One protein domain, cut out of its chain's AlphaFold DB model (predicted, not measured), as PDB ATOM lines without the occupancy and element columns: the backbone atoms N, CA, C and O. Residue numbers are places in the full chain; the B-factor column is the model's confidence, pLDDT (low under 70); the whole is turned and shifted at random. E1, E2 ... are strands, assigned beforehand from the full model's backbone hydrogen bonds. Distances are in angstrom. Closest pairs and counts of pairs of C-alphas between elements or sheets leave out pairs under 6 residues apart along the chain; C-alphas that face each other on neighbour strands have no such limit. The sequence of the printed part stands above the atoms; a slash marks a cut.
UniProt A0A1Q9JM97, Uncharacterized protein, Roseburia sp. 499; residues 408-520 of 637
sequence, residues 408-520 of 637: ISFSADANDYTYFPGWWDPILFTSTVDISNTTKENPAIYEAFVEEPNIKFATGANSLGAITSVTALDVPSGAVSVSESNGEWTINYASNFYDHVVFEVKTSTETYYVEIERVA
ATOM      1  N   ILE A 408    -126.455 -23.281  59.318       92.94
ATOM      2  CA  ILE A 408    -126.210 -21.838  59.329       92.94
ATOM      3  C   ILE A 408    -125.057 -21.537  58.383       92.94
ATOM      4  O   ILE A 408    -124.111 -22.310  58.324       92.94
ATOM      5  N   SER A 409    -125.136 -20.433  57.647       91.06
ATOM      6  CA  SER A 409    -124.047 -19.965  56.786       91.06
ATOM      7  C   SER A 409    -123.542 -18.638  57.314       91.06
ATOM      8  O   SER A 409    -124.268 -17.644  57.294       91.06
ATOM      9  N   PHE A 410    -122.310 -18.624  57.789       90.00
ATOM     10  CA  PHE A 410    -121.569 -17.420  58.118       90.00
ATOM     11  C   PHE A 410    -121.181 -16.676  56.838       90.00
ATOM     12  O   PHE A 410    -121.093 -17.274  55.763       90.00
ATOM     13  N   SER A 411    -121.014 -15.354  56.922       86.12
ATOM     14  CA  SER A 411    -120.550 -14.592  55.759       86.12
ATOM     15  C   SER A 411    -119.099 -14.959  55.463       86.12
ATOM     16  O   SER A 411    -118.261 -14.903  56.362       86.12
ATOM     17  N   ALA A 412    -118.818 -15.309  54.210       75.81
ATOM     18  CA  ALA A 412    -117.465 -15.491  53.691       75.81
ATOM     19  C   ALA A 412    -116.941 -14.232  52.970       75.81
ATOM     20  O   ALA A 412    -115.808 -14.217  52.492       75.81
ATOM     21  N   ASP A 413    -117.742 -13.159  52.874       81.44
ATOM     22  CA  ASP A 413    -117.277 -11.903  52.285       81.44
ATOM     23  C   ASP A 413    -116.351 -11.199  53.276       81.44
ATOM     24  O   ASP A 413    -116.790 -10.629  54.273       81.44
ATOM     25  N   ALA A 414    -115.054 -11.191  52.982       79.62
ATOM     26  CA  ALA A 414    -114.060 -10.550  53.833       79.62
ATOM     27  C   ALA A 414    -114.318  -9.041  54.048       79.62
ATOM     28  O   ALA A 414    -113.815  -8.474  55.017       79.62
ATOM     29  N   ASN A 415    -115.111  -8.383  53.190       85.62
ATOM     30  CA  ASN A 415    -115.519  -6.984  53.374       85.62
ATOM     31  C   ASN A 415    -116.548  -6.792  54.498       85.62
ATOM     32  O   ASN A 415    -116.760  -5.660  54.942       85.62
ATOM     33  N   ASP A 416    -117.198  -7.864  54.954       86.19
ATOM     34  CA  ASP A 416    -118.131  -7.815  56.078       86.19
ATOM     35  C   ASP A 416    -117.441  -7.714  57.441       86.19
ATOM     36  O   ASP A 416    -118.112  -7.402  58.433       86.19
ATOM     37  N   TYR A 417    -116.127  -7.935  57.484       88.56
ATOM     38  CA  TYR A 417    -115.350  -8.087  58.709       88.56
ATOM     39  C   TYR A 417    -114.224  -7.058  58.803       88.56
ATOM     40  O   TYR A 417    -113.714  -6.549  57.804       88.56
ATOM     41  N   THR A 418    -113.825  -6.739  60.034       91.31
ATOM     42  CA  THR A 418    -112.627  -5.914  60.274       91.31
ATOM     43  C   THR A 418    -111.364  -6.760  60.128       91.31
ATOM     44  O   THR A 418    -110.362  -6.305  59.573       91.31
ATOM     45  N   TYR A 419    -111.449  -7.989  60.621       89.44
ATOM     46  CA  TYR A 419    -110.442  -9.024  60.618       89.44
ATOM     47  C   TYR A 419    -111.060 -10.291  60.029       89.44
ATOM     48  O   TYR A 419    -111.984 -10.862  60.606       89.44
ATOM     49  N   PHE A 420    -110.554 -10.726  58.880       85.12
ATOM     50  CA  PHE A 420    -111.008 -11.948  58.216       85.12
ATOM     51  C   PHE A 420    -109.800 -12.838  57.958       85.12
ATOM     52  O   PHE A 420    -108.943 -12.445  57.159       85.12
ATOM     53  N   PRO A 421    -109.672 -13.978  58.648       78.12
ATOM     54  CA  PRO A 421    -108.473 -14.778  58.525       78.12
ATOM     55  C   PRO A 421    -108.309 -15.421  57.151       78.12
ATOM     56  O   PRO A 421    -109.275 -15.864  56.546       78.12
ATOM     57  N   GLY A 422    -107.069 -15.517  56.676       73.19
ATOM     58  CA  GLY A 422    -106.727 -16.196  55.426       73.19
ATOM     59  C   GLY A 422    -106.917 -17.711  55.497       73.19
ATOM     60  O   GLY A 422    -107.103 -18.340  54.466       73.19
ATOM     61  N   TRP A 423    -106.924 -18.284  56.707       69.56
ATOM     62  CA  TRP A 423    -107.296 -19.679  56.912       69.56
ATOM     63  C   TRP A 423    -108.787 -19.920  56.798       69.56
ATOM     64  O   TRP A 423    -109.138 -21.015  56.419       69.56
ATOM     65  N   TRP A 424    -109.659 -18.922  56.969       64.31
ATOM     66  CA  TRP A 424    -111.038 -18.999  56.468       64.31
ATOM     67  C   TRP A 424    -111.082 -18.896  54.938       64.31
ATOM     68  O   TRP A 424    -112.005 -18.302  54.380       64.31
ATOM     69  N   ASP A 425    -110.079 -19.442  54.245       62.16
ATOM     70  CA  ASP A 425    -110.180 -19.668  52.821       62.16
ATOM     71  C   ASP A 425    -111.476 -20.456  52.628       62.16
ATOM     72  O   ASP A 425    -111.568 -21.583  53.129       62.16
ATOM     73  N   PRO A 426    -112.490 -19.872  51.965       56.62
ATOM     74  CA  PRO A 426    -113.755 -20.550  51.776       56.62
ATOM     75  C   PRO A 426    -113.520 -21.937  51.175       56.62
ATOM     76  O   PRO A 426    -114.231 -22.883  51.503       56.62
ATOM     77  N   ILE A 427    -112.499 -22.088  50.325       51.06
ATOM     78  CA  ILE A 427    -112.108 -23.355  49.711       51.06
ATOM     79  C   ILE A 427    -111.753 -24.424  50.750       51.06
ATOM     80  O   ILE A 427    -112.061 -25.582  50.500       51.06
ATOM     81  N   LEU A 428    -111.123 -24.057  51.868       53.16
ATOM     82  CA  LEU A 428    -110.609 -24.974  52.895       53.16
ATOM     83  C   LEU A 428    -111.535 -25.100  54.111       53.16
ATOM     84  O   LEU A 428    -111.506 -26.123  54.793       53.16
ATOM     85  N   PHE A 429    -112.346 -24.076  54.381       62.62
ATOM     86  CA  PHE A 429    -113.277 -24.039  55.502       62.62
ATOM     87  C   PHE A 429    -114.661 -23.650  55.010       62.62
ATOM     88  O   PHE A 429    -114.888 -22.581  54.442       62.62
ATOM     89  N   THR A 430    -115.630 -24.514  55.290       66.94
ATOM     90  CA  THR A 430    -117.024 -24.186  55.041       66.94
ATOM     91  C   THR A 430    -117.480 -23.069  55.975       66.94
ATOM     92  O   THR A 430    -117.503 -23.206  57.195       66.94
ATOM     93  N   SER A 431    -117.940 -21.963  55.395       76.25
ATOM     94  CA  SER A 431    -118.716 -20.968  56.135       76.25
ATOM     95  C   SER A 431    -120.090 -21.510  56.549       76.25
ATOM     96  O   SER A 431    -120.809 -20.865  57.304       76.25
ATOM     97  N   THR A 432    -120.486 -22.693  56.068       85.56
ATOM     98  CA  THR A 432    -121.724 -23.374  56.449       85.56
ATOM     99  C   THR A 432    -121.467 -24.453  57.493       85.56
ATOM    100  O   THR A 432    -120.689 -25.365  57.244       85.56
ATOM    101  N   VAL A 433    -122.183 -24.392  58.613       88.19
ATOM    102  CA  VAL A 433    -122.100 -25.348  59.725       88.19
ATOM    103  C   VAL A 433    -123.421 -26.115  59.832       88.19
ATOM    104  O   VAL A 433    -124.480 -25.478  59.920       88.19
ATOM    105  N   ASP A 434    -123.381 -27.454  59.835       91.19
ATOM    106  CA  ASP A 434    -124.546 -28.284  60.171       91.19
ATOM    107  C   ASP A 434    -124.855 -28.137  61.669       91.19
ATOM    108  O   ASP A 434    -124.039 -28.425  62.543       91.19
ATOM    109  N   ILE A 435    -126.058 -27.666  61.978       93.38
ATOM    110  CA  ILE A 435    -126.552 -27.501  63.350       93.38
ATOM    111  C   ILE A 435    -127.590 -28.566  63.714       93.38
ATOM    112  O   ILE A 435    -128.169 -28.537  64.806       93.38
ATOM    113  N   SER A 436    -127.839 -29.526  62.828       91.94
ATOM    114  CA  SER A 436    -128.772 -30.624  63.057       91.94
ATOM    115  C   SER A 436    -128.338 -31.489  64.240       91.94
ATOM    116  O   SER A 436    -127.168 -31.822  64.407       91.94
ATOM    117  N   ASN A 437    -129.302 -31.940  65.045       90.12
ATOM    118  CA  ASN A 437    -129.069 -32.792  66.223       90.12
ATOM    119  C   ASN A 437    -128.156 -32.182  67.306       90.12
ATOM    120  O   ASN A 437    -127.780 -32.888  68.246       90.12
ATOM    121  N   THR A 438    -127.823 -30.893  67.209       94.00
ATOM    122  CA  THR A 438    -127.040 -30.203  68.233       94.00
ATOM    123  C   THR A 438    -127.802 -30.140  69.551       94.00
ATOM    124  O   THR A 438    -129.032 -30.063  69.617       94.00
ATOM    125  N   THR A 439    -127.048 -30.178  70.640       95.12
ATOM    126  CA  THR A 439    -127.572 -30.018  71.999       95.12
ATOM    127  C   THR A 439    -126.795 -28.917  72.688       95.12
ATOM    128  O   THR A 439    -125.706 -28.568  72.248       95.12
ATOM    129  N   LYS A 440    -127.313 -28.381  73.795       94.69
ATOM    130  CA  LYS A 440    -126.564 -27.376  74.553       94.69
ATOM    131  C   LYS A 440    -125.194 -27.909  74.993       94.69
ATOM    132  O   LYS A 440    -124.237 -27.151  75.047       94.69
ATOM    133  N   GLU A 441    -125.117 -29.196  75.326       93.62
ATOM    134  CA  GLU A 441    -123.894 -29.865  75.774       93.62
ATOM    135  C   GLU A 441    -122.988 -30.337  74.628       93.62
ATOM    136  O   GLU A 441    -121.841 -30.677  74.888       93.62
ATOM    137  N   ASN A 442    -123.499 -30.394  73.395       91.69
ATOM    138  CA  ASN A 442    -122.740 -30.724  72.186       91.69
ATOM    139  C   ASN A 442    -123.218 -29.793  71.057       91.69
ATOM    140  O   ASN A 442    -124.049 -30.211  70.233       91.69
ATOM    141  N   PRO A 443    -122.829 -28.508  71.100       94.25
ATOM    142  CA  PRO A 443    -123.144 -27.557  70.045       94.25
ATOM    143  C   PRO A 443    -122.302 -27.845  68.796       94.25
ATOM    144  O   PRO A 443    -121.269 -28.509  68.874       94.25
ATOM    145  N   ALA A 444    -122.733 -27.336  67.644       91.38
ATOM    146  CA  ALA A 444    -121.847 -27.252  66.484       91.38
ATOM    147  C   ALA A 444    -120.819 -26.138  66.713       91.38
ATOM    148  O   ALA A 444    -121.162 -25.132  67.330       91.38
ATOM    149  N   ILE A 445    -119.589 -26.289  66.227       87.94
ATOM    150  CA  ILE A 445    -118.505 -25.333  66.489       87.94
ATOM    151  C   ILE A 445    -118.253 -24.482  65.244       87.94
ATOM    152  O   ILE A 445    -118.174 -25.002  64.133       87.94
ATOM    153  N   TYR A 446    -118.120 -23.173  65.440       88.00
ATOM    154  CA  TYR A 446    -117.644 -22.231  64.436       88.00
ATOM    155  C   TYR A 446    -116.472 -21.429  64.992       88.00
ATOM    156  O   TYR A 446    -116.615 -20.719  65.986       88.00
ATOM    157  N   GLU A 447    -115.321 -21.509  64.341       86.25
ATOM    158  CA  GLU A 447    -114.122 -20.786  64.758       86.25
ATOM    159  C   GLU A 447    -114.089 -19.406  64.114       86.25
ATOM    160  O   GLU A 447    -114.308 -19.346  62.916       86.25
ATOM    161  N   ALA A 448    -113.760 -18.332  64.838       87.62
ATOM    162  CA  ALA A 448    -113.605 -16.964  64.324       87.62
ATOM    163  C   ALA A 448    -112.391 -16.239  64.913       87.62
ATOM    164  O   ALA A 448    -111.821 -16.689  65.898       87.62
ATOM    165  N   PHE A 449    -111.998 -15.085  64.365       89.56
ATOM    166  CA  PHE A 449    -110.906 -14.310  64.961       89.56
ATOM    167  C   PHE A 449    -111.325 -13.632  66.277       89.56
ATOM    168  O   PHE A 449    -112.342 -12.943  66.347       89.56
ATOM    169  N   VAL A 450    -110.510 -13.767  67.322       88.75
ATOM    170  CA  VAL A 450    -110.779 -13.260  68.685       88.75
ATOM    171  C   VAL A 450    -111.059 -11.761  68.790       88.75
ATOM    172  O   VAL A 450    -111.905 -11.354  69.593       88.75
ATOM    173  N   GLU A 451    -110.378 -10.932  67.994       89.12
ATOM    174  CA  GLU A 451    -110.593  -9.487  68.007       89.12
ATOM    175  C   GLU A 451    -111.647  -9.042  66.997       89.12
ATOM    176  O   GLU A 451    -111.931  -7.846  66.941       89.12
ATOM    177  N   GLU A 452    -112.236  -9.952  66.211       91.56
ATOM    178  CA  GLU A 452    -113.341  -9.588  65.331       91.56
ATOM    179  C   GLU A 452    -114.575  -9.262  66.187       91.56
ATOM    180  O   GLU A 452    -115.098 -10.123  66.908       91.56
ATOM    181  N   PRO A 453    -115.053  -8.003  66.165       89.25
ATOM    182  CA  PRO A 453    -116.138  -7.593  67.043       89.25
ATOM    183  C   PRO A 453    -117.503  -8.074  66.553       89.25
ATOM    184  O   PRO A 453    -118.429  -8.133  67.367       89.25
ATOM    185  N   ASN A 454    -117.651  -8.362  65.253       93.12
ATOM    186  CA  ASN A 454    -118.930  -8.701  64.643       93.12
ATOM    187  C   ASN A 454    -118.851  -9.995  63.841       93.12
ATOM    188  O   ASN A 454    -118.000 -10.142  62.976       93.12
ATOM    189  N   ILE A 455    -119.802 -10.897  64.063       93.75
ATOM    190  CA  ILE A 455    -119.935 -12.123  63.275       93.75
ATOM    191  C   ILE A 455    -121.314 -12.139  62.638       93.75
ATOM    192  O   ILE A 455    -122.316 -11.918  63.325       93.75
ATOM    193  N   LYS A 456    -121.363 -12.371  61.326       93.62
ATOM    194  CA  LYS A 456    -122.602 -12.386  60.552       93.62
ATOM    195  C   LYS A 456    -122.901 -13.785  60.052       93.62
ATOM    196  O   LYS A 456    -122.007 -14.462  59.555       93.62
ATOM    197  N   PHE A 457    -124.162 -14.186  60.137       94.88
ATOM    198  CA  PHE A 457    -124.626 -15.435  59.549       94.88
ATOM    199  C   PHE A 457    -126.101 -15.383  59.173       94.88
ATOM    200  O   PHE A 457    -126.875 -14.571  59.676       94.88
ATOM    201  N   ALA A 458    -126.505 -16.292  58.301       94.81
ATOM    202  CA  ALA A 458    -127.874 -16.480  57.862       94.81
ATOM    203  C   ALA A 458    -128.251 -17.968  57.899       94.81
ATOM    204  O   ALA A 458    -127.468 -18.835  58.289       94.81
ATOM    205  N   THR A 459    -129.485 -18.267  57.497       94.56
ATOM    206  CA  THR A 459    -129.906 -19.655  57.261       94.56
ATOM    207  C   THR A 459    -129.085 -20.245  56.111       94.56
ATOM    208  O   THR A 459    -128.996 -19.629  55.050       94.56
ATOM    209  N   GLY A 460    -128.492 -21.420  56.328       91.31
ATOM    210  CA  GLY A 460    -127.709 -22.133  55.322       91.31
ATOM    211  C   GLY A 460    -128.550 -22.661  54.158       91.31
ATOM    212  O   GLY A 460    -129.781 -22.747  54.219       91.31
ATOM    213  N   ALA A 461    -127.879 -23.015  53.063       88.94
ATOM    214  CA  ALA A 461    -128.539 -23.638  51.922       88.94
ATOM    215  C   ALA A 461    -129.135 -25.000  52.318       88.94
ATOM    216  O   ALA A 461    -128.523 -25.757  53.060       88.94
ATOM    217  N   ASN A 462    -130.311 -25.330  51.779       92.06
ATOM    218  CA  ASN A 462    -131.036 -26.586  52.031       92.06
ATOM    219  C   ASN A 462    -131.526 -26.821  53.473       92.06
ATOM    220  O   ASN A 462    -132.099 -27.879  53.728       92.06
ATOM    221  N   SER A 463    -131.377 -25.849  54.376       92.94
ATOM    222  CA  SER A 463    -131.978 -25.897  55.713       92.94
ATOM    223  C   SER A 463    -133.506 -26.001  55.642       92.94
ATOM    224  O   SER A 463    -134.154 -25.380  54.790       92.94
ATOM    225  N   LEU A 464    -134.100 -26.775  56.551       92.25
ATOM    226  CA  LEU A 464    -135.550 -26.995  56.617       92.25
ATOM    227  C   LEU A 464    -136.325 -25.742  57.030       92.25
ATOM    228  O   LEU A 464    -137.463 -25.540  56.584       92.25
ATOM    229  N   GLY A 465    -135.749 -24.926  57.913       89.75
ATOM    230  CA  GLY A 465    -136.423 -23.792  58.526       89.75
ATOM    231  C   GLY A 465    -135.591 -22.518  58.501       89.75
ATOM    232  O   GLY A 465    -134.390 -22.523  58.729       89.75
ATOM    233  N   ALA A 466    -136.262 -21.383  58.297       93.50
ATOM    234  CA  ALA A 466    -135.633 -20.089  58.528       93.50
ATOM    235  C   ALA A 466    -135.378 -19.880  60.029       93.50
ATOM    236  O   ALA A 466    -136.223 -20.211  60.872       93.50
ATOM    237  N   ILE A 467    -134.240 -19.268  60.349       96.69
ATOM    238  CA  ILE A 467    -133.904 -18.866  61.717       96.69
ATOM    239  C   ILE A 467    -134.856 -17.751  62.166       96.69
ATOM    240  O   ILE A 467    -135.054 -16.751  61.478       96.69
ATOM    241  N   THR A 468    -135.449 -17.926  63.344       96.69
ATOM    242  CA  THR A 468    -136.450 -17.018  63.929       96.69
ATOM    243  C   THR A 468    -135.953 -16.293  65.174       96.69
ATOM    244  O   THR A 468    -136.448 -15.210  65.490       96.69
ATOM    245  N   SER A 469    -134.988 -16.868  65.896       97.12
ATOM    246  CA  SER A 469    -134.338 -16.213  67.029       97.12
ATOM    247  C   SER A 469    -132.962 -16.793  67.297       97.12
ATOM    248  O   SER A 469    -132.784 -18.005  67.196       97.12
ATOM    249  N   VAL A 470    -132.048 -15.942  67.749       97.75
ATOM    250  CA  VAL A 470    -130.710 -16.316  68.208       97.75
ATOM    251  C   VAL A 470    -130.492 -15.690  69.585       97.75
ATOM    252  O   VAL A 470    -130.827 -14.523  69.798       97.75
ATOM    253  N   THR A 471    -129.997 -16.455  70.555       97.06
ATOM    254  CA  THR A 471    -129.774 -15.985  71.934       97.06
ATOM    255  C   THR A 471    -128.463 -16.528  72.486       97.06
ATOM    256  O   THR A 471    -128.287 -17.736  72.565       97.06
ATOM    257  N   ALA A 472    -127.566 -15.638  72.918       97.06
ATOM    258  CA  ALA A 472    -126.346 -16.027  73.624       97.06
ATOM    259  C   ALA A 472    -126.684 -16.628  74.999       97.06
ATOM    260  O   ALA A 472    -127.489 -16.065  75.752       97.06
ATOM    261  N   LEU A 473    -126.072 -17.761  75.326       96.06
ATOM    262  CA  LEU A 473    -126.260 -18.482  76.579       96.06
ATOM    263  C   LEU A 473    -125.106 -18.207  77.541       96.06
ATOM    264  O   LEU A 473    -123.993 -17.916  77.129       96.06
ATOM    265  N   ASP A 474    -125.398 -18.290  78.840       90.88
ATOM    266  CA  ASP A 474    -124.414 -18.278  79.932       90.88
ATOM    267  C   ASP A 474    -123.440 -17.072  79.975       90.88
ATOM    268  O   ASP A 474    -122.492 -17.060  80.758       90.88
ATOM    269  N   VAL A 475    -123.744 -15.993  79.244       92.38
ATOM    270  CA  VAL A 475    -123.010 -14.718  79.277       92.38
ATOM    271  C   VAL A 475    -123.783 -13.617  80.027       92.38
ATOM    272  O   VAL A 475    -125.019 -13.577  79.997       92.38
ATOM    273  N   PRO A 476    -123.099 -12.680  80.716       92.75
ATOM    274  CA  PRO A 476    -123.745 -11.530  81.346       92.75
ATOM    275  C   PRO A 476    -124.517 -10.656  80.349       92.75
ATOM    276  O   PRO A 476    -124.144 -10.517  79.186       92.75
ATOM    277  N   SER A 477    -125.567  -9.977  80.816       89.50
ATOM    278  CA  SER A 477    -126.307  -9.034  79.969       89.50
ATOM    279  C   SER A 477    -125.382  -7.934  79.428       89.50
ATOM    280  O   SER A 477    -124.678  -7.282  80.200       89.50
ATOM    281  N   GLY A 478    -125.396  -7.734  78.107       89.25
ATOM    282  CA  GLY A 478    -124.557  -6.754  77.412       89.25
ATOM    283  C   GLY A 478    -123.146  -7.239  77.065       89.25
ATOM    284  O   GLY A 478    -122.415  -6.488  76.430       89.25
ATOM    285  N   ALA A 479    -122.766  -8.464  77.447       92.19
ATOM    286  CA  ALA A 479    -121.521  -9.101  77.007       92.19
ATOM    287  C   ALA A 479    -121.517  -9.369  75.498       92.19
ATOM    288  O   ALA A 479    -120.532  -9.113  74.809       92.19
ATOM    289  N   VAL A 480    -122.654  -9.861  75.013       95.25
ATOM    290  CA  VAL A 480    -122.923 -10.155  73.613       95.25
ATOM    291  C   VAL A 480    -124.292  -9.580  73.277       95.25
ATOM    292  O   VAL A 480    -125.232  -9.675  74.076       95.25
ATOM    293  N   SER A 481    -124.408  -8.957  72.111       95.56
ATOM    294  CA  SER A 481    -125.685  -8.514  71.559       95.56
ATOM    295  C   SER A 481    -125.929  -9.168  70.210       95.56
ATOM    296  O   SER A 481    -124.990  -9.478  69.486       95.56
ATOM    297  N   VAL A 482    -127.200  -9.413  69.904       97.06
ATOM    298  CA  VAL A 482    -127.617 -10.073  68.670       97.06
ATOM    299  C   VAL A 482    -128.696  -9.223  68.015       97.06
ATOM    300  O   VAL A 482    -129.653  -8.812  68.679       97.06
ATOM    301  N   SER A 483    -128.539  -8.946  66.726       96.81
ATOM    302  CA  SER A 483    -129.507  -8.207  65.912       96.81
ATOM    303  C   SER A 483    -129.807  -8.944  64.615       96.81
ATOM    304  O   SER A 483    -128.931  -9.611  64.079       96.81
ATOM    305  N   GLU A 484    -131.024  -8.785  64.101       96.81
ATOM    306  CA  GLU A 484    -131.462  -9.365  62.829       96.81
ATOM    307  C   GLU A 484    -131.769  -8.258  61.816       96.81
ATOM    308  O   GLU A 484    -132.294  -7.194  62.170       96.81
ATOM    309  N   SER A 485    -131.424  -8.509  60.556       95.25
ATOM    310  CA  SER A 485    -131.815  -7.688  59.419       95.25
ATOM    311  C   SER A 485    -131.989  -8.543  58.165       95.25
ATOM    312  O   SER A 485    -131.026  -9.073  57.625       95.25
ATOM    313  N   ASN A 486    -133.218  -8.629  57.654       91.44
ATOM    314  CA  ASN A 486    -133.551  -9.316  56.398       91.44
ATOM    315  C   ASN A 486    -133.119 -10.800  56.342       91.44
ATOM    316  O   ASN A 486    -132.731 -11.287  55.284       91.44
ATOM    317  N   GLY A 487    -133.218 -11.523  57.456       90.19
ATOM    318  CA  GLY A 487    -132.827 -12.932  57.573       90.19
ATOM    319  C   GLY A 487    -131.345 -13.160  57.882       90.19
ATOM    320  O   GLY A 487    -130.950 -14.308  58.079       90.19
ATOM    321  N   GLU A 488    -130.550 -12.092  57.963       95.06
ATOM    322  CA  GLU A 488    -129.167 -12.111  58.436       95.06
ATOM    323  C   GLU A 488    -129.107 -11.715  59.915       95.06
ATOM    324  O   GLU A 488    -129.784 -10.789  60.367       95.06
ATOM    325  N   TRP A 489    -128.277 -12.419  60.672       96.75
ATOM    326  CA  TRP A 489    -128.050 -12.233  62.094       96.75
ATOM    327  C   TRP A 489    -126.631 -11.720  62.308       96.75
ATOM    328  O   TRP A 489    -125.669 -12.304  61.823       96.75
ATOM    329  N   THR A 490    -126.498 -10.633  63.060       96.81
ATOM    330  CA  THR A 490    -125.205 -10.088  63.485       96.81
ATOM    331  C   THR A 490    -125.050 -10.274  64.985       96.81
ATOM    332  O   THR A 490    -125.873  -9.792  65.769       96.81
ATOM    333  N   ILE A 491    -123.979 -10.950  65.378       96.69
ATOM    334  CA  ILE A 491    -123.508 -11.057  66.756       96.69
ATOM    335  C   ILE A 491    -122.454  -9.978  66.965       96.69
ATOM    336  O   ILE A 491    -121.518  -9.885  66.182       96.69
ATOM    337  N   ASN A 492    -122.587  -9.192  68.028       95.94
ATOM    338  CA  ASN A 492    -121.589  -8.215  68.446       95.94
ATOM    339  C   ASN A 492    -121.066  -8.550  69.847       95.94
ATOM    340  O   ASN A 492    -121.848  -8.635  70.803       95.94
ATOM    341  N   TYR A 493    -119.748  -8.698  69.960       93.75
ATOM    342  CA  TYR A 493    -119.050  -8.949  71.217       93.75
ATOM    343  C   TYR A 493    -118.566  -7.639  71.837       93.75
ATOM    344  O   TYR A 493    -117.849  -6.859  71.214       93.75
ATOM    345  N   ALA A 494    -118.897  -7.409  73.108       90.88
ATOM    346  CA  ALA A 494    -118.458  -6.213  73.827       90.88
ATOM    347  C   ALA A 494    -117.001  -6.298  74.325       90.88
ATOM    348  O   ALA A 494    -116.440  -5.297  74.773       90.88
ATOM    349  N   SER A 495    -116.406  -7.496  74.328       87.62
ATOM    350  CA  SER A 495    -115.048  -7.754  74.817       87.62
ATOM    351  C   SER A 495    -114.504  -9.081  74.283       87.62
ATOM    352  O   SER A 495    -115.260 -10.040  74.127       87.62
ATOM    353  N   ASN A 496    -113.183  -9.165  74.110       84.25
ATOM    354  CA  ASN A 496    -112.454 -10.386  73.736       84.25
ATOM    355  C   ASN A 496    -112.439 -11.447  74.851       84.25
ATOM    356  O   ASN A 496    -112.059 -12.579  74.606       84.25
ATOM    357  N   PHE A 497    -112.888 -11.107  76.066       83.31
ATOM    358  CA  PHE A 497    -112.998 -12.065  77.172       83.31
ATOM    359  C   PHE A 497    -113.992 -13.209  76.897       83.31
ATOM    360  O   PHE A 497    -113.868 -14.279  77.479       83.31
ATOM    361  N   TYR A 498    -115.001 -12.972  76.058       86.69
ATOM    362  CA  TYR A 498    -116.032 -13.960  75.724       86.69
ATOM    363  C   TYR A 498    -115.620 -14.758  74.487       86.69
ATOM    364  O   TYR A 498    -116.234 -14.617  73.432       86.69
ATOM    365  N   ASP A 499    -114.488 -15.446  74.566       84.75
ATOM    366  CA  ASP A 499    -113.884 -16.169  73.444       84.75
ATOM    367  C   ASP A 499    -114.608 -17.482  73.112       84.75
ATOM    368  O   ASP A 499    -114.568 -17.882  71.965       84.75
ATOM    369  N   HIS A 500    -115.373 -18.053  74.041       88.75
ATOM    370  CA  HIS A 500    -116.243 -19.215  73.836       88.75
ATOM    371  C   HIS A 500    -117.676 -18.840  74.231       88.75
ATOM    372  O   HIS A 500    -117.956 -18.491  75.387       88.75
ATOM    373  N   VAL A 501    -118.604 -18.810  73.272       92.56
ATOM    374  CA  VAL A 501    -120.014 -18.503  73.561       92.56
ATOM    375  C   VAL A 501    -120.933 -19.436  72.794       92.56
ATOM    376  O   VAL A 501    -120.957 -19.436  71.566       92.56
ATOM    377  N   VAL A 502    -121.772 -20.154  73.540       96.31
ATOM    378  CA  VAL A 502    -122.855 -20.969  72.988       96.31
ATOM    379  C   VAL A 502    -124.081 -20.098  72.713       96.31
ATOM    380  O   VAL A 502    -124.542 -19.336  73.568       96.31
ATOM    381  N   PHE A 503    -124.659 -20.253  71.532       98.00
ATOM    382  CA  PHE A 503    -125.874 -19.598  71.078       98.00
ATOM    383  C   PHE A 503    -126.984 -20.625  70.888       98.00
ATOM    384  O   PHE A 503    -126.820 -21.636  70.214       98.00
ATOM    385  N   GLU A 504    -128.151 -20.326  71.450       98.19
ATOM    386  CA  GLU A 504    -129.398 -21.002  71.118       98.19
ATOM    387  C   GLU A 504    -129.961 -20.406  69.823       98.19
ATOM    388  O   GLU A 504    -130.253 -19.207  69.764       98.19
ATOM    389  N   VAL A 505    -130.148 -21.242  68.804       97.94
ATOM    390  CA  VAL A 505    -130.688 -20.879  67.487       97.94
ATOM    391  C   VAL A 505    -132.034 -21.573  67.311       97.94
ATOM    392  O   VAL A 505    -132.120 -22.792  67.389       97.94
ATOM    393  N   LYS A 506    -133.114 -20.824  67.079       97.25
ATOM    394  CA  LYS A 506    -134.459 -21.400  66.901       97.25
ATOM    395  C   LYS A 506    -134.967 -21.222  65.492       97.25
ATOM    396  O   LYS A 506    -134.971 -20.101  64.975       97.25
ATOM    397  N   THR A 507    -135.532 -22.280  64.936       94.75
ATOM    398  CA  THR A 507    -136.394 -22.212  63.753       94.75
ATOM    399  C   THR A 507    -137.860 -22.248  64.184       94.75
ATOM    400  O   THR A 507    -138.196 -22.186  65.369       94.75
ATOM    401  N   SER A 508    -138.781 -22.320  63.222       88.44
ATOM    402  CA  SER A 508    -140.211 -22.438  63.534       88.44
ATOM    403  C   SER A 508    -140.597 -23.757  64.220       88.44
ATOM    404  O   SER A 508    -141.697 -23.854  64.771       88.44
ATOM    405  N   THR A 509    -139.727 -24.767  64.165       84.69
ATOM    406  CA  THR A 509    -140.025 -26.146  64.572       84.69
ATOM    407  C   THR A 509    -139.109 -26.660  65.668       84.69
ATOM    408  O   THR A 509    -139.596 -27.378  66.540       84.69
ATOM    409  N   GLU A 510    -137.830 -26.285  65.662       95.12
ATOM    410  CA  GLU A 510    -136.826 -26.843  66.571       95.12
ATOM    411  C   GLU A 510    -135.859 -25.782  67.118       95.12
ATOM    412  O   GLU A 510    -135.884 -24.606  66.736       95.12
ATOM    413  N   THR A 511    -135.038 -26.221  68.071       96.75
ATOM    414  CA  THR A 511    -133.979 -25.443  68.708       96.75
ATOM    415  C   THR A 511    -132.665 -26.178  68.505       96.75
ATOM    416  O   THR A 511    -132.583 -27.370  68.792       96.75
ATOM    417  N   TYR A 512    -131.652 -25.435  68.092       97.06
ATOM    418  CA  TYR A 512    -130.300 -25.886  67.810       97.06
ATOM    419  C   TYR A 512    -129.294 -25.047  68.602       97.06
ATOM    420  O   TYR A 512    -129.648 -24.012  69.184       97.06
ATOM    421  N   TYR A 513    -128.042 -25.486  68.618       97.25
ATOM    422  CA  TYR A 513    -126.968 -24.863  69.378       97.25
ATOM    423  C   TYR A 513    -125.702 -24.763  68.533       97.25
ATOM    424  O   TYR A 513    -125.242 -25.758  67.980       97.25
ATOM    425  N   VAL A 514    -125.139 -23.559  68.468       96.06
ATOM    426  CA  VAL A 514    -123.825 -23.296  67.873       96.06
ATOM    427  C   VAL A 514    -122.943 -22.616  68.909       96.06
ATOM    428  O   VAL A 514    -123.388 -21.700  69.596       96.06
ATOM    429  N   GLU A 515    -121.708 -23.060  69.034       94.25
ATOM    430  CA  GLU A 515    -120.651 -22.427  69.799       94.25
ATOM    431  C   GLU A 515    -119.745 -21.666  68.846       94.25
ATOM    432  O   GLU A 515    -119.311 -22.195  67.825       94.25
ATOM    433  N   ILE A 516    -119.508 -20.396  69.160       92.19
ATOM    434  CA  ILE A 516    -118.524 -19.601  68.441       92.19
ATOM    435  C   ILE A 516    -117.251 -19.566  69.276       92.19
ATOM    436  O   ILE A 516    -117.231 -18.934  70.336       92.19
ATOM    437  N   GLU A 517    -116.215 -20.201  68.742       89.06
ATOM    438  CA  GLU A 517    -114.862 -20.253  69.284       89.06
ATOM    439  C   GLU A 517    -114.017 -19.157  68.647       89.06
ATOM    440  O   GLU A 517    -113.629 -19.220  67.483       89.06
ATOM    441  N   ARG A 518    -113.740 -18.090  69.387       88.12
ATOM    442  CA  ARG A 518    -112.965 -16.962  68.884       88.12
ATOM    443  C   ARG A 518    -111.493 -17.133  69.236       88.12
ATOM    444  O   ARG A 518    -111.064 -16.867  70.357       88.12
ATOM    445  N   VAL A 519    -110.714 -17.539  68.246       86.69
ATOM    446  CA  VAL A 519    -109.303 -17.905  68.345       86.69
ATOM    447  C   VAL A 519    -108.412 -16.904  67.612       86.69
ATOM    448  O   VAL A 519    -108.855 -16.080  66.817       86.69
ATOM    449  N   ALA A 520    -107.115 -16.960  67.877       87.62
ATOM    450  CA  ALA A 520    -106.112 -16.328  67.017       87.62
ATOM    451  C   ALA A 520    -104.879 -17.212  66.846       87.62
ATOM    452  O   ALA A 520    -103.818 -16.740  66.454       87.62
TER     453      ALA A 520
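AT A GLANCE: This is residues 408 to 520 of the 637 residues of an uncharacterized protein of Roseburia sp. 499 (UniProt A0A1Q9JM97). Two strongly twisted sheets stand face to face as a sandwich, E2, E1, E4, E7 and E6 in one layer and E3, E9, E8 and E5 in the other. The layers are set at an angle, their best planes 44 degrees apart, and their edges come close at both sides, E2 near E3 and E6 near E5. A long loop, residues 411 to 431, lies toward the outside, its C-alphas 10 to 19 A from the mean of all C-alphas. The printed part has 113 residues, with nine named strands, E1 to E9 in chain order, and no named helix; the class is all strand, though under half of the residues, 50 of 113, are in named elements. The first sheet is antiparallel and the second mixed; the whole is compact, with a radius of gyration of the C-alphas of 13.1 A and spans of 35 by 34 by 28 A.

IN THESE COORDINATES: E1, residues 408 to 410, begins at C-alpha 408 (-126.210, -21.838, 59.329). E2 is residues 432 to 434. E3, residues 444 to 449, is 17.0 A long, and E4, residues 454 to 459, 17.2 A. E5 is residues 469 to 472. E6, residues 480 to 485, is 16.9 A long, and E7, residues 488 to 493, 16.6 A. E8, residues 500 to 506, is 19.6 A long. E9, residues 511 to 519, is the longest at 25.8 A and ends at C-alpha 519 (-109.303, -17.905, 68.345).

HOW THE PARTS SIT: In the five-strand sheet, E2 and E6 are edge strands. The hairpin E1 and E2 has N 408 and O 433 within hydrogen-bond range at 3.0 A. E1 and E4 are antiparallel, with N 409 and O 458 at 2.9 A. E4 and E7 have N 455 and O 491 at 2.9 A, and the hairpin E6 and E7 has N 490 and O 483 at 2.8 A. In the other sheet, E3 and E9 are parallel at 31 degrees, with N 446 and O 515 at 2.8 A. The hairpin E8 and E9 has N 503 and O 514 at 2.7 A; E8 and E5 are antiparallel, with N 504 and O 471 at 2.8 A. Between the sheets, the closest C-alphas of E2 and E3 are those of Asp 434 and Ala 444, 6.9 A apart, and those of E5 and E6 are Ala 472 and Val 480, 6.8 A apart. E1 and E9 are apart.

THE WHOLE: The two C-alphas farthest apart are those of Ile 427 and Ser 477, 36.4 A. The printed part has no cut. The link E1 to E2, 21 residues, is long; E3 to E4, E6 to E7 and E8 to E9 are tight. The mean pLDDT of the printed part is 89.1; residues 423 to 430 are under 70.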